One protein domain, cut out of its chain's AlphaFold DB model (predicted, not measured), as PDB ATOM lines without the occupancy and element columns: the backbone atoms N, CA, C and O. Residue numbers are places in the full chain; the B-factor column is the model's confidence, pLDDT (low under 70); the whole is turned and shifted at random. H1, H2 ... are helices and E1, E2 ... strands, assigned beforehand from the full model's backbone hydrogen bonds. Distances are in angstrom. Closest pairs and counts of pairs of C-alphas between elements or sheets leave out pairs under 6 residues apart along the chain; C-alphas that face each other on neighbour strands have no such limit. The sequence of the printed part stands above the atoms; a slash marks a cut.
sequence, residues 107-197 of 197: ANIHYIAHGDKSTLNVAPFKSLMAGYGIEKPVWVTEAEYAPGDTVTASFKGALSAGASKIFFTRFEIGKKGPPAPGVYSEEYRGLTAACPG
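This is residues 107 to 197 of the 197 residues of an uncharacterized protein of uncultured archaeon (UniProt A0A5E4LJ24). A small twisted sheet of three parallel strands has two helices, H1 and H2, over one face and no named helix on the other. A third helix, H3, packs beside H2 off the sheet, after a long loop past the strands' ends. The printed part has 91 residues, with three named helices and three named strands that follow each other along the chain as E1 H1 E2 H2 E3 H3; the sheet's order is E1 E2 E3, and 46 residues are in named elements. The class is mixed; the whole is compact, with a radius of gyration of the C-alphas of 13.2 A and spans of 41 by 28 by 20 A.

E1, residues 107 to 112, is parallel to E2, residues 138 to 144, at 16 degrees; N 111 and O 142 are 2.8 A apart, within hydrogen-bond range. E2 is parallel to E3, residues 163 to 168, at 24 degrees, with N 167 and O 140 at 2.7 A. The sheet is twisted, with C-alphas up to 4.3 A off its plane. H1, residues 122 to 130, lies over E1 and E2 at a height over the sheet of 9.7 A, slantwise to the strands. On the same face, H2, residues 151 to 161, lies over E3 at 8.8 A, along the strands. These are two layers, helices on one face of a sheet. E1, H1, E2 and E2, H2, E3 are strand-helix-strand units, parallel neighbour strands with a helix between, each crossover right-handed. H1 and H2 touch only at their ends, the C-alphas of Ala 123 and Ala 161 being closest at 5.3 A. H3, residues 186 to 192, is not on the sheet and only just touches H2, with 3 pairs of C-alphas within 8 A, the closest Thr 152 and Leu 191 at 6.8 A. In H1, H2 and H3 every O i to N i+4 pair is within hydrogen-bond range.

E1 begins at C-alpha 107 (131.578, 129.380, 90.188) and is 16.9 A long. H1 measures 12.1 A, E2 16.8 A, H2 15.3 A, E3 13.3 A and H3 10.8 A. H3 ends at C-alpha 192 (141.951, 147.571, 83.506).

The C-alphas farthest apart, of Gly 133 and Val 183, are 41.1 A apart. The printed part has no cut. E3 to H3 is a long link of 17 residues. Confidence is under 70 at residue 148, residues 171 to 184 and residues 192 to 197.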
ATOM      1  N   ALA A 107     132.742 129.386  91.055       98.56
ATOM      2  CA  ALA A 107     131.578 129.380  90.188       98.56
ATOM      3  C   ALA A 107     131.851 130.193  88.920       98.56
ATOM      4  O   ALA A 107     132.538 131.213  88.965       98.56
ATOM      5  N   ASN A 108     131.267 129.763  87.808       98.44
ATOM      6  CA  ASN A 108     131.447 130.389  86.507       98.44
ATOM      7  C   ASN A 108     130.108 130.653  85.809       98.44
ATOM      8  O   ASN A 108     129.219 129.807  85.859       98.44
ATOM      9  N   ILE A 109     129.965 131.813  85.175       98.12
ATOM     10  CA  ILE A 109     128.766 132.247  84.448       98.12
ATOM     11  C   ILE A 109     129.183 133.053  83.219       98.12
ATOM     12  O   ILE A 109     130.132 133.829  83.264       98.12
ATOM     13  N   HIS A 110     128.466 132.899  82.117       97.50
ATOM     14  CA  HIS A 110     128.691 133.630  80.882       97.50
ATOM     15  C   HIS A 110     127.658 134.740  80.703       97.50
ATOM     16  O   HIS A 110     126.521 134.684  81.184       97.50
ATOM     17  N   TYR A 111     128.063 135.761  79.960       94.94
ATOM     18  CA  TYR A 111     127.186 136.758  79.379       94.94
ATOM     19  C   TYR A 111     127.531 136.890  77.900       94.94
ATOM     20  O   TYR A 111     128.519 137.526  77.547       94.94
ATOM     21  N   ILE A 112     126.699 136.322  77.028       90.50
ATOM     22  CA  ILE A 112     126.884 136.395  75.573       90.50
ATOM     23  C   ILE A 112     125.730 137.195  74.970       90.50
ATOM     24  O   ILE A 112     124.809 136.643  74.370       90.50
ATOM     25  N   ALA A 113     125.738 138.512  75.196       86.31
ATOM     26  CA  ALA A 113     124.718 139.453  74.718       86.31
ATOM     27  C   ALA A 113     123.250 139.083  75.054       86.31
ATOM     28  O   ALA A 113     122.329 139.526  74.365       86.31
ATOM     29  N   HIS A 114     123.009 138.301  76.111       88.81
ATOM     30  CA  HIS A 114     121.669 137.916  76.566       88.81
ATOM     31  C   HIS A 114     121.612 137.774  78.095       88.81
ATOM     32  O   HIS A 114     122.640 137.612  78.759       88.81
ATOM     33  N   GLY A 115     120.404 137.869  78.651       92.31
ATOM     34  CA  GLY A 115     120.172 137.819  80.093       92.31
ATOM     35  C   GLY A 115     120.320 139.167  80.807       92.31
ATOM     36  O   GLY A 115     120.064 140.237  80.244       92.31
ATOM     37  N   ASP A 116     120.733 139.129  82.074       94.56
ATOM     38  CA  ASP A 116     120.994 140.316  82.884       94.56
ATOM     39  C   ASP A 116     122.325 140.973  82.501       94.56
ATOM     40  O   ASP A 116     123.380 140.740  83.099       94.56
ATOM     41  N   LYS A 117     122.250 141.885  81.531       93.38
ATOM     42  CA  LYS A 117     123.373 142.742  81.144       93.38
ATOM     43  C   LYS A 117     123.911 143.576  82.299       93.38
ATOM     44  O   LYS A 117     125.101 143.864  82.312       93.38
ATOM     45  N   SER A 118     123.075 144.006  83.246       94.88
ATOM     46  CA  SER A 118     123.506 144.951  84.282       94.88
ATOM     47  C   SER A 118     124.557 144.352  85.216       94.88
ATOM     48  O   SER A 118     125.397 145.091  85.724       94.88
ATOM     49  N   THR A 119     124.559 143.025  85.379       95.81
ATOM     50  CA  THR A 119     125.534 142.305  86.207       95.81
ATOM     51  C   THR A 119     126.270 141.191  85.471       95.81
ATOM     52  O   THR A 119     126.971 140.417  86.113       95.81
ATOM     53  N   LEU A 120     126.137 141.097  84.144       95.69
ATOM     54  CA  LEU A 120     126.694 139.999  83.344       95.69
ATOM     55  C   LEU A 120     126.254 138.627  83.874       95.69
ATOM     56  O   LEU A 120     127.069 137.730  84.057       95.69
ATOM     57  N   ASN A 121     124.959 138.497  84.180       97.56
ATOM     58  CA  ASN A 121     124.334 137.305  84.765       97.56
ATOM     59  C   ASN A 121     124.829 136.899  86.173       97.56
ATOM     60  O   ASN A 121     124.339 135.918  86.737       97.56
ATOM     61  N   VAL A 122     125.721 137.668  86.807       97.94
ATOM     62  CA  VAL A 122     126.305 137.328  88.116       97.94
ATOM     63  C   VAL A 122     125.266 137.337  89.232       97.94
ATOM     64  O   VAL A 122     125.204 136.393  90.019       97.94
ATOM     65  N   ALA A 123     124.442 138.385  89.324       97.75
ATOM     66  CA  ALA A 123     123.431 138.488  90.375       97.75
ATOM     67  C   ALA A 123     122.416 137.326  90.358       97.75
ATOM     68  O   ALA A 123     122.241 136.688  91.403       97.75
ATOM     69  N   PRO A 124     121.775 136.985  89.220       97.31
ATOM     70  CA  PRO A 124     120.839 135.864  89.183       97.31
ATOM     71  C   PRO A 124     121.520 134.518  89.459       97.31
ATOM     72  O   PRO A 124     120.958 133.704  90.193       97.31
ATOM     73  N   PHE A 125     122.741 134.290  88.961       97.88
ATOM     74  CA  PHE A 125     123.449 133.034  89.218       97.88
ATOM     75  C   PHE A 125     123.856 132.882  90.692       97.88
ATOM     76  O   PHE A 125     123.659 131.822  91.286       97.88
ATOM     77  N   LYS A 126     124.310 133.961  91.343       97.62
ATOM     78  CA  LYS A 126     124.552 133.955  92.794       97.62
ATOM     79  C   LYS A 126     123.286 133.714  93.602       97.62
ATOM     80  O   LYS A 126     123.339 133.001  94.598       97.62
ATOM     81  N   SER A 127     122.154 134.281  93.184       97.50
ATOM     82  CA  SER A 127     120.873 134.013  93.840       97.50
ATOM     83  C   SER A 127     120.485 132.539  93.735       97.50
ATOM     84  O   SER A 127     119.957 131.989  94.700       97.50
ATOM     85  N   LEU A 128     120.753 131.895  92.593       97.94
ATOM     86  CA  LEU A 128     120.564 130.456  92.437       97.94
ATOM     87  C   LEU A 128     121.464 129.681  93.411       97.94
ATOM     88  O   LEU A 128     120.959 128.874  94.181       97.94
ATOM     89  N   MET A 129     122.771 129.958  93.415       98.31
ATOM     90  CA  MET A 129     123.743 129.299  94.297       98.31
ATOM     91  C   MET A 129     123.380 129.424  95.784       98.31
ATOM     92  O   MET A 129     123.416 128.434  96.517       98.31
ATOM     93  N   ALA A 130     122.971 130.618  96.222       98.19
ATOM     94  CA  ALA A 130     122.562 130.874  97.601       98.19
ATOM     95  C   ALA A 130     121.361 130.010  98.027       98.19
ATOM     96  O   ALA A 130     121.303 129.562  99.170       98.19
ATOM     97  N   GLY A 131     120.442 129.701  97.102       98.31
ATOM     98  CA  GLY A 131     119.319 128.788  97.348       98.31
ATOM     99  C   GLY A 131     119.738 127.352  97.694       98.31
ATOM    100  O   GLY A 131     118.952 126.620  98.290       98.31
ATOM    101  N   TYR A 132     120.976 126.973  97.373       98.44
ATOM    102  CA  TYR A 132     121.585 125.682  97.706       98.44
ATOM    103  C   TYR A 132     122.685 125.807  98.776       98.44
ATOM    104  O   TYR A 132     123.425 124.856  99.005       98.44
ATOM    105  N   GLY A 133     122.818 126.970  99.428       98.25
ATOM    106  CA  GLY A 133     123.856 127.214 100.437       98.25
ATOM    107  C   GLY A 133     125.278 127.302  99.871       98.25
ATOM    108  O   GLY A 133     126.243 127.122 100.610       98.25
ATOM    109  N   ILE A 134     125.430 127.559  98.569       98.38
ATOM    110  CA  ILE A 134     126.737 127.629  97.912       98.38
ATOM    111  C   ILE A 134     127.249 129.073  97.955       98.38
ATOM    112  O   ILE A 134     126.766 129.945  97.232       98.38
ATOM    113  N   GLU A 135     128.280 129.314  98.763       97.00
ATOM    114  CA  GLU A 135     128.960 130.609  98.880       97.00
ATOM    115  C   GLU A 135     130.394 130.505  98.350       97.00
ATOM    116  O   GLU A 135     131.328 130.157  99.072       97.00
ATOM    117  N   LYS A 136     130.576 130.767  97.050       97.50
ATOM    118  CA  LYS A 136     131.874 130.657  96.361       97.50
ATOM    119  C   LYS A 136     132.152 131.888  95.491       97.50
ATOM    120  O   LYS A 136     131.198 132.542  95.056       97.50
ATOM    121  N   PRO A 137     133.429 132.232  95.227       97.81
ATOM    122  CA  PRO A 137     133.767 133.283  94.272       97.81
ATOM    123  C   PRO A 137     133.150 132.993  92.905       97.81
ATOM    124  O   PRO A 137     133.131 131.843  92.471       97.81
ATOM    125  N   VAL A 138     132.688 134.041  92.223       98.38
ATOM    126  CA  VAL A 138     132.140 133.938  90.865       98.38
ATOM    127  C   VAL A 138     133.099 134.582  89.878       98.38
ATOM    128  O   VAL A 138     133.576 135.698  90.115       98.38
ATOM    129  N   TRP A 139     133.393 133.882  88.790       98.50
ATOM    130  CA  TRP A 139     134.060 134.406  87.605       98.50
ATOM    131  C   TRP A 139     133.053 134.528  86.466       98.50
ATOM    132  O   TRP A 139     132.099 133.760  86.386       98.50
ATOM    133  N   VAL A 140     133.286 135.507  85.595       97.50
ATOM    134  CA  VAL A 140     132.645 135.591  84.285       97.50
ATOM    135  C   VAL A 140     133.700 135.239  83.247       97.50
ATOM    136  O   VAL A 140     134.511 136.107  82.936       97.50
ATOM    137  N   THR A 141     133.785 133.992  82.778       96.38
ATOM    138  CA  THR A 141     134.841 133.580  81.820       96.38
ATOM    139  C   THR A 141     134.544 133.959  80.378       96.38
ATOM    140  O   THR A 141     135.477 134.071  79.583       96.38
ATOM    141  N   GLU A 142     133.281 134.240  80.057       93.81
ATOM    142  CA  GLU A 142     132.894 134.798  78.769       93.81
ATOM    143  C   GLU A 142     131.960 135.995  78.945       93.81
ATOM    144  O   GLU A 142     130.785 135.857  79.279       93.81
ATOM    145  N   ALA A 143     132.496 137.195  78.720       92.00
ATOM    146  CA  ALA A 143     131.725 138.423  78.585       92.00
ATOM    147  C   ALA A 143     131.801 138.936  77.140       92.00
ATOM    148  O   ALA A 143     132.836 139.448  76.696       92.00
ATOM    149  N   GLU A 144     130.684 138.836  76.422       88.12
ATOM    150  CA  GLU A 144     130.516 139.318  75.055       88.12
ATOM    151  C   GLU A 144     129.357 140.304  74.945       88.12
ATOM    152  O   GLU A 144     128.261 140.090  75.464       88.12
ATOM    153  N   TYR A 145     129.591 141.374  74.192       83.12
ATOM    154  CA  TYR A 145     128.648 142.474  74.038       83.12
ATOM    155  C   TYR A 145     128.175 142.617  72.599       83.12
ATOM    156  O   TYR A 145     128.936 142.408  71.646       83.12
ATOM    157  N   ALA A 146     126.930 143.062  72.445       77.38
ATOM    158  CA  ALA A 146     126.433 143.512  71.160       77.38
ATOM    159  C   ALA A 146     127.065 144.872  70.788       77.38
ATOM    160  O   ALA A 146     127.456 145.652  71.664       77.38
ATOM    161  N   PRO A 147     127.185 145.196  69.488       71.06
ATOM    162  CA  PRO A 147     127.632 146.523  69.080       71.06
ATOM    163  C   PRO A 147     126.754 147.644  69.640       71.06
ATOM    164  O   PRO A 147     125.531 147.587  69.557       71.06
ATOM    165  N   GLY A 148     127.410 148.674  70.188       68.44
ATOM    166  CA  GLY A 148     126.766 149.829  70.827       68.44
ATOM    167  C   GLY A 148     126.527 149.684  72.334       68.44
ATOM    168  O   GLY A 148     126.062 150.629  72.969       68.44
ATOM    169  N   ASP A 149     126.856 148.538  72.931       73.88
ATOM    170  CA  ASP A 149     126.682 148.323  74.363       73.88
ATOM    171  C   ASP A 149     127.673 149.118  75.226       73.88
ATOM    172  O   ASP A 149     128.878 149.147  74.983       73.88
ATOM    173  N   THR A 150     127.177 149.686  76.329       72.44
ATOM    174  CA  THR A 150     128.015 150.271  77.382       72.44
ATOM    175  C   THR A 150     128.593 149.184  78.297       72.44
ATOM    176  O   THR A 150     127.877 148.598  79.118       72.44
ATOM    177  N   VAL A 151     129.901 148.947  78.198       83.94
ATOM    178  CA  VAL A 151     130.610 147.889  78.944       83.94
ATOM    179  C   VAL A 151     130.910 148.283  80.394       83.94
ATOM    180  O   VAL A 151     130.747 147.480  81.306       83.94
ATOM    181  N   THR A 152     131.281 149.538  80.656       85.88
ATOM    182  CA  THR A 152     131.721 149.964  82.000       85.88
ATOM    183  C   THR A 152     130.652 149.801  83.079       85.88
ATOM    184  O   THR A 152     130.974 149.422  84.204       85.88
ATOM    185  N   ALA A 153     129.386 150.084  82.760       88.94
ATOM    186  CA  ALA A 153     128.296 149.971  83.726       88.94
ATOM    187  C   ALA A 153     128.058 148.511  84.147       88.94
ATOM    188  O   ALA A 153     127.973 148.227  85.337       88.94
ATOM    189  N   SER A 154     128.024 147.596  83.176       91.56
ATOM    190  CA  SER A 154     127.819 146.163  83.417       91.56
ATOM    191  C   SER A 154     129.015 145.508  84.106       91.56
ATOM    192  O   SER A 154     128.828 144.731  85.033       91.56
ATOM    193  N   PHE A 155     130.241 145.900  83.747       90.38
ATOM    194  CA  PHE A 155     131.453 145.494  84.460       90.38
ATOM    195  C   PHE A 155     131.396 145.879  85.949       90.38
ATOM    196  O   PHE A 155     131.572 145.032  86.822       90.38
ATOM    197  N   LYS A 156     131.083 147.146  86.259       91.88
ATOM    198  CA  LYS A 156     130.942 147.608  87.652       91.88
ATOM    199  C   LYS A 156     129.790 146.912  88.377       91.88
ATOM    200  O   LYS A 156     129.918 146.606  89.562       91.88
ATOM    201  N   GLY A 157     128.683 146.666  87.680       95.06
ATOM    202  CA  GLY A 157     127.540 145.939  88.223       95.06
ATOM    203  C   GLY A 157     127.884 144.490  88.562       95.06
ATOM    204  O   GLY A 157     127.568 144.040  89.659       95.06
ATOM    205  N   ALA A 158     128.618 143.793  87.694       95.75
ATOM    206  CA  ALA A 158     129.109 142.438  87.934       95.75
ATOM    207  C   ALA A 158     130.038 142.372  89.160       95.75
ATOM    208  O   ALA A 158     129.836 141.534  90.039       95.75
ATOM    209  N   LEU A 159     130.998 143.300  89.281       95.00
ATOM    210  CA  LEU A 159     131.853 143.399  90.473       95.00
ATOM    211  C   LEU A 159     131.033 143.666  91.744       95.00
ATOM    212  O   LEU A 159     131.245 143.017  92.765       95.00
ATOM    213  N   SER A 160     130.052 144.571  91.674       95.62
ATOM    214  CA  SER A 160     129.175 144.902  92.809       95.62
ATOM    215  C   SER A 160     128.267 143.733  93.208       95.62
ATOM    216  O   SER A 160     127.980 143.548  94.387       95.62
ATOM    217  N   ALA A 161     127.850 142.909  92.243       96.69
ATOM    218  CA  ALA A 161     127.133 141.661  92.490       96.69
ATOM    219  C   ALA A 161     128.045 140.575  93.100       96.69
ATOM    220  O   ALA A 161     127.564 139.597  93.676       96.69
ATOM    221  N   GLY A 162     129.366 140.761  93.047       95.25
ATOM    222  CA  GLY A 162     130.368 139.903  93.672       95.25
ATOM    223  C   GLY A 162     131.106 138.984  92.705       95.25
ATOM    224  O   GLY A 162     131.610 137.948  93.142       95.25
ATOM    225  N   ALA A 163     131.176 139.335  91.418       97.06
ATOM    226  CA  ALA A 163     132.177 138.756  90.532       97.06
ATOM    227  C   ALA A 163     133.576 139.158  91.009       97.06
ATOM    228  O   ALA A 163     133.832 140.317  91.326       97.06
ATOM    229  N   SER A 164     134.486 138.191  91.034       95.31
ATOM    230  CA  SER A 164     135.888 138.400  91.408       95.31
ATOM    231  C   SER A 164     136.812 138.503  90.196       95.31
ATOM    232  O   SER A 164     137.868 139.122  90.293       95.31
ATOM    233  N   LYS A 165     136.415 137.937  89.047       94.62
ATOM    234  CA  LYS A 165     137.098 138.100  87.757       94.62
ATOM    235  C   LYS A 165     136.093 138.154  86.618       94.62
ATOM    236  O   LYS A 165     135.066 137.483  86.669       94.62
ATOM    237  N   ILE A 166     136.413 138.946  85.601       93.25
ATOM    238  CA  ILE A 166     135.629 139.082  84.374       93.25
ATOM    239  C   ILE A 166     136.609 138.989  83.208       93.25
ATOM    240  O   ILE A 166     137.563 139.765  83.130       93.25
ATOM    241  N   PHE A 167     136.381 138.019  82.335       90.69
ATOM    242  CA  PHE A 167     137.156 137.746  81.141       90.69
ATOM    243  C   PHE A 167     136.299 138.103  79.942       90.69
ATOM    244  O   PHE A 167     135.171 137.641  79.785       90.69
ATOM    245  N   PHE A 168     136.848 138.950  79.090       86.06
ATOM    246  CA  PHE A 168     136.163 139.345  77.884       86.06
ATOM    247  C   PHE A 168     136.734 138.574  76.704       86.06
ATOM    248  O   PHE A 168     137.947 138.579  76.485       86.06
ATOM    249  N   THR A 169     135.866 137.937  75.924       80.62
ATOM    250  CA  THR A 169     136.292 137.074  74.811       80.62
ATOM    251  C   THR A 169     136.672 137.869  73.562       80.62
ATOM    252  O   THR A 169     137.283 137.335  72.635       80.62
ATOM    253  N   ARG A 170     136.349 139.172  73.523       71.94
ATOM    254  CA  ARG A 170     136.626 140.060  72.385       71.94
ATOM    255  C   ARG A 170     137.289 141.349  72.825       71.94
ATOM    256  O   ARG A 170     136.683 142.124  73.546       71.94
ATOM    257  N   PHE A 171     138.478 141.636  72.299       64.94
ATOM    258  CA  PHE A 171     139.208 142.887  72.564       64.94
ATOM    259  C   PHE A 171     138.603 144.124  71.879       64.94
ATOM    260  O   PHE A 171     138.931 145.258  72.228       64.94
ATOM    261  N   GLU A 172     137.685 143.912  70.933       66.44
ATOM    262  CA  GLU A 172     136.900 144.960  70.289       66.44
ATOM    263  C   GLU A 172     135.415 144.762  70.603       66.44
ATOM    264  O   GLU A 172     134.827 143.721  70.296       66.44
ATOM    265  N   ILE A 173     134.795 145.777  71.203       67.38
ATOM    266  CA  ILE A 173     133.374 145.740  71.553       67.38
ATOM    267  C   ILE A 173     132.540 145.736  70.272       67.38
ATOM    268  O   ILE A 173     132.725 146.567  69.382       67.38
ATOM    269  N   GLY A 174     131.593 144.801  70.179       63.62
ATOM    270  CA  GLY A 174     130.580 144.817  69.130       63.62
ATOM    271  C   GLY A 174     131.004 144.322  67.751       63.62
ATOM    272  O   GLY A 174     130.170 144.301  66.844       63.62
ATOM    273  N   LYS A 175     132.258 143.907  67.552       63.75
ATOM    274  CA  LYS A 175     132.682 143.329  66.271       63.75
ATOM    275  C   LYS A 175     132.402 141.829  66.228       63.75
ATOM    276  O   LYS A 175     132.660 141.108  67.191       63.75
ATOM    277  N   LYS A 176     131.846 141.362  65.104       57.34
ATOM    278  CA  LYS A 176     131.692 139.932  64.786       57.34
ATOM    279  C   LYS A 176     132.963 139.415  64.110       57.34
ATOM    280  O   LYS A 176     133.568 140.139  63.325       57.34
ATOM    281  N   GLY A 177     133.298 138.152  64.356       61.84
ATOM    282  CA  GLY A 177     134.496 137.499  63.820       61.84
ATOM    283  C   GLY A 177     135.544 137.224  64.902       61.84
ATOM    284  O   GLY A 177     135.347 137.624  66.051       61.84
ATOM    285  N   PRO A 178     136.632 136.509  64.564       54.66
ATOM    286  CA  PRO A 178     137.684 136.194  65.521       54.66
ATOM    287  C   PRO A 178     138.352 137.483  66.028       54.66
ATOM    288  O   PRO A 178     138.561 138.409  65.237       54.66
ATOM    289  N   PRO A 179     138.701 137.566  67.324       58.25
ATOM    290  CA  PRO A 179     139.387 138.732  67.860       58.25
ATOM    291  C   PRO A 179     140.745 138.919  67.172       58.25
ATOM    292  O   PRO A 179     141.492 137.960  66.984       58.25
ATOM    293  N   ALA A 180     141.090 140.163  66.832       60.53
ATOM    294  CA  ALA A 180     142.457 140.513  66.464       60.53
ATOM    295  C   ALA A 180     143.305 140.578  67.752       60.53
ATOM    296  O   ALA A 180     143.004 141.401  68.625       60.53
ATOM    297  N   PRO A 181     144.341 139.735  67.918       60.53
ATOM    298  CA  PRO A 181     145.148 139.746  69.132       60.53
ATOM    299  C   PRO A 181     145.792 141.119  69.367       60.53
ATOM    300  O   PRO A 181     146.396 141.694  68.464       60.53
ATOM    301  N   GLY A 182     145.688 141.637  70.594       63.84
ATOM    302  CA  GLY A 182     146.424 142.826  71.040       63.84
ATOM    303  C   GLY A 182     145.825 144.189  70.670       63.84
ATOM    304  O   GLY A 182     146.373 145.210  71.087       63.84
ATOM    305  N   VAL A 183     144.702 144.241  69.947       68.44
ATOM    306  CA  VAL A 183     144.001 145.503  69.652       68.44
ATOM    307  C   VAL A 183     142.832 145.679  70.616       68.44
ATOM    308  O   VAL A 183     141.748 145.150  70.402       68.44
ATOM    309  N   TYR A 184     143.073 146.424  71.693       67.88
ATOM    310  CA  TYR A 184     142.057 146.791  72.682       67.88
ATOM    311  C   TYR A 184     141.289 148.038  72.238       67.88
ATOM    312  O   TYR A 184     141.917 149.023  71.837       67.88
ATOM    313  N   SER A 185     139.961 148.035  72.386       71.31
ATOM    314  CA  SER A 185     139.167 149.267  72.289       71.31
ATOM    315  C   SER A 185     139.523 150.257  73.414       71.31
ATOM    316  O   SER A 185     140.132 149.885  74.425       71.31
ATOM    317  N   GLU A 186     139.180 151.539  73.257       74.38
ATOM    318  CA  GLU A 186     139.450 152.550  74.295       74.38
ATOM    319  C   GLU A 186     138.727 152.223  75.603       74.38
ATOM    320  O   GLU A 186     139.292 152.370  76.689       74.38
ATOM    321  N   GLU A 187     137.514 151.687  75.497       73.25
ATOM    322  CA  GLU A 187     136.726 151.231  76.632       73.25
ATOM    323  C   GLU A 187     137.464 150.139  77.414       73.25
ATOM    324  O   GLU A 187     137.522 150.217  78.639       73.25
ATOM    325  N   TYR A 188     138.101 149.175  76.735       72.31
ATOM    326  CA  TYR A 188     138.886 148.124  77.394       72.31
ATOM    327  C   TYR A 188     140.034 148.668  78.234       72.31
ATOM    328  O   TYR A 188     140.252 148.212  79.358       72.31
ATOM    329  N   ARG A 189     140.762 149.660  77.711       72.75
ATOM    330  CA  ARG A 189     141.881 150.280  78.436       72.75
ATOM    331  C   ARG A 189     141.415 151.005  79.699       72.75
ATOM    332  O   ARG A 189     142.157 151.056  80.673       72.75
ATOM    333  N   GLY A 190     140.195 151.541  79.701       74.12
ATOM    334  CA  GLY A 190     139.605 152.169  80.883       74.12
ATOM    335  C   GLY A 190     139.210 151.176  81.983       74.12
ATOM    336  O   GLY A 190     139.206 151.540  83.157       74.12
ATOM    337  N   LEU A 191     138.899 149.925  81.629       74.81
ATOM    338  CA  LEU A 191     138.459 148.899  82.584       74.81
ATOM    339  C   LEU A 191     139.611 148.323  83.404       74.81
ATOM    340  O   LEU A 191     139.443 148.087  84.597       74.81
ATOM    341  N   THR A 192     140.786 148.134  82.801       67.38
ATOM    342  CA  THR A 192     141.951 147.571  83.506       67.38
ATOM    343  C   THR A 192     142.420 148.460  84.656       67.38
ATOM    344  O   THR A 192     142.867 147.947  85.676       67.38
ATOM    345  N   ALA A 193     142.242 149.780  84.545       67.50
ATOM    346  CA  ALA A 193     142.517 150.732  85.622       67.50
ATOM    347  C   ALA A 193     141.526 150.640  86.802       67.50
ATOM    348  O   ALA A 193     141.802 151.175  87.873       67.50
ATOM    349  N   ALA A 194     140.371 149.996  86.609       65.06
ATOM    350  CA  ALA A 194     139.324 149.844  87.620       65.06
ATOM    351  C   ALA A 194     139.364 148.487  88.345       65.06
ATOM    352  O   ALA A 194     138.620 148.299  89.309       65.06
ATOM    353  N   CYS A 195     140.204 147.547  87.901       60.12
ATOM    354  CA  CYS A 195     140.425 146.292  88.609       60.12
ATOM    355  C   CYS A 195     141.289 146.554  89.857       60.12
ATOM    356  O   CYS A 195     142.374 147.123  89.715       60.12
ATOM    357  N   PRO A 196     140.857 146.155  91.068       55.50
ATOM    358  CA  PRO A 196     141.748 146.158  92.221       55.50
ATOM    359  C   PRO A 196     142.930 145.216  91.947       55.50
ATOM    360  O   PRO A 196     142.735 144.124  91.407       55.50
ATOM    361  N   GLY A 197     144.143 145.696  92.243       48.47
ATOM    362  CA  GLY A 197     145.389 144.937  92.094       48.47
ATOM    363  C   GLY A 197     145.527 143.797  93.090       48.47
ATOM    364  O   GLY A 197     144.839 143.834  94.135       48.47
TER     365      GLY A 197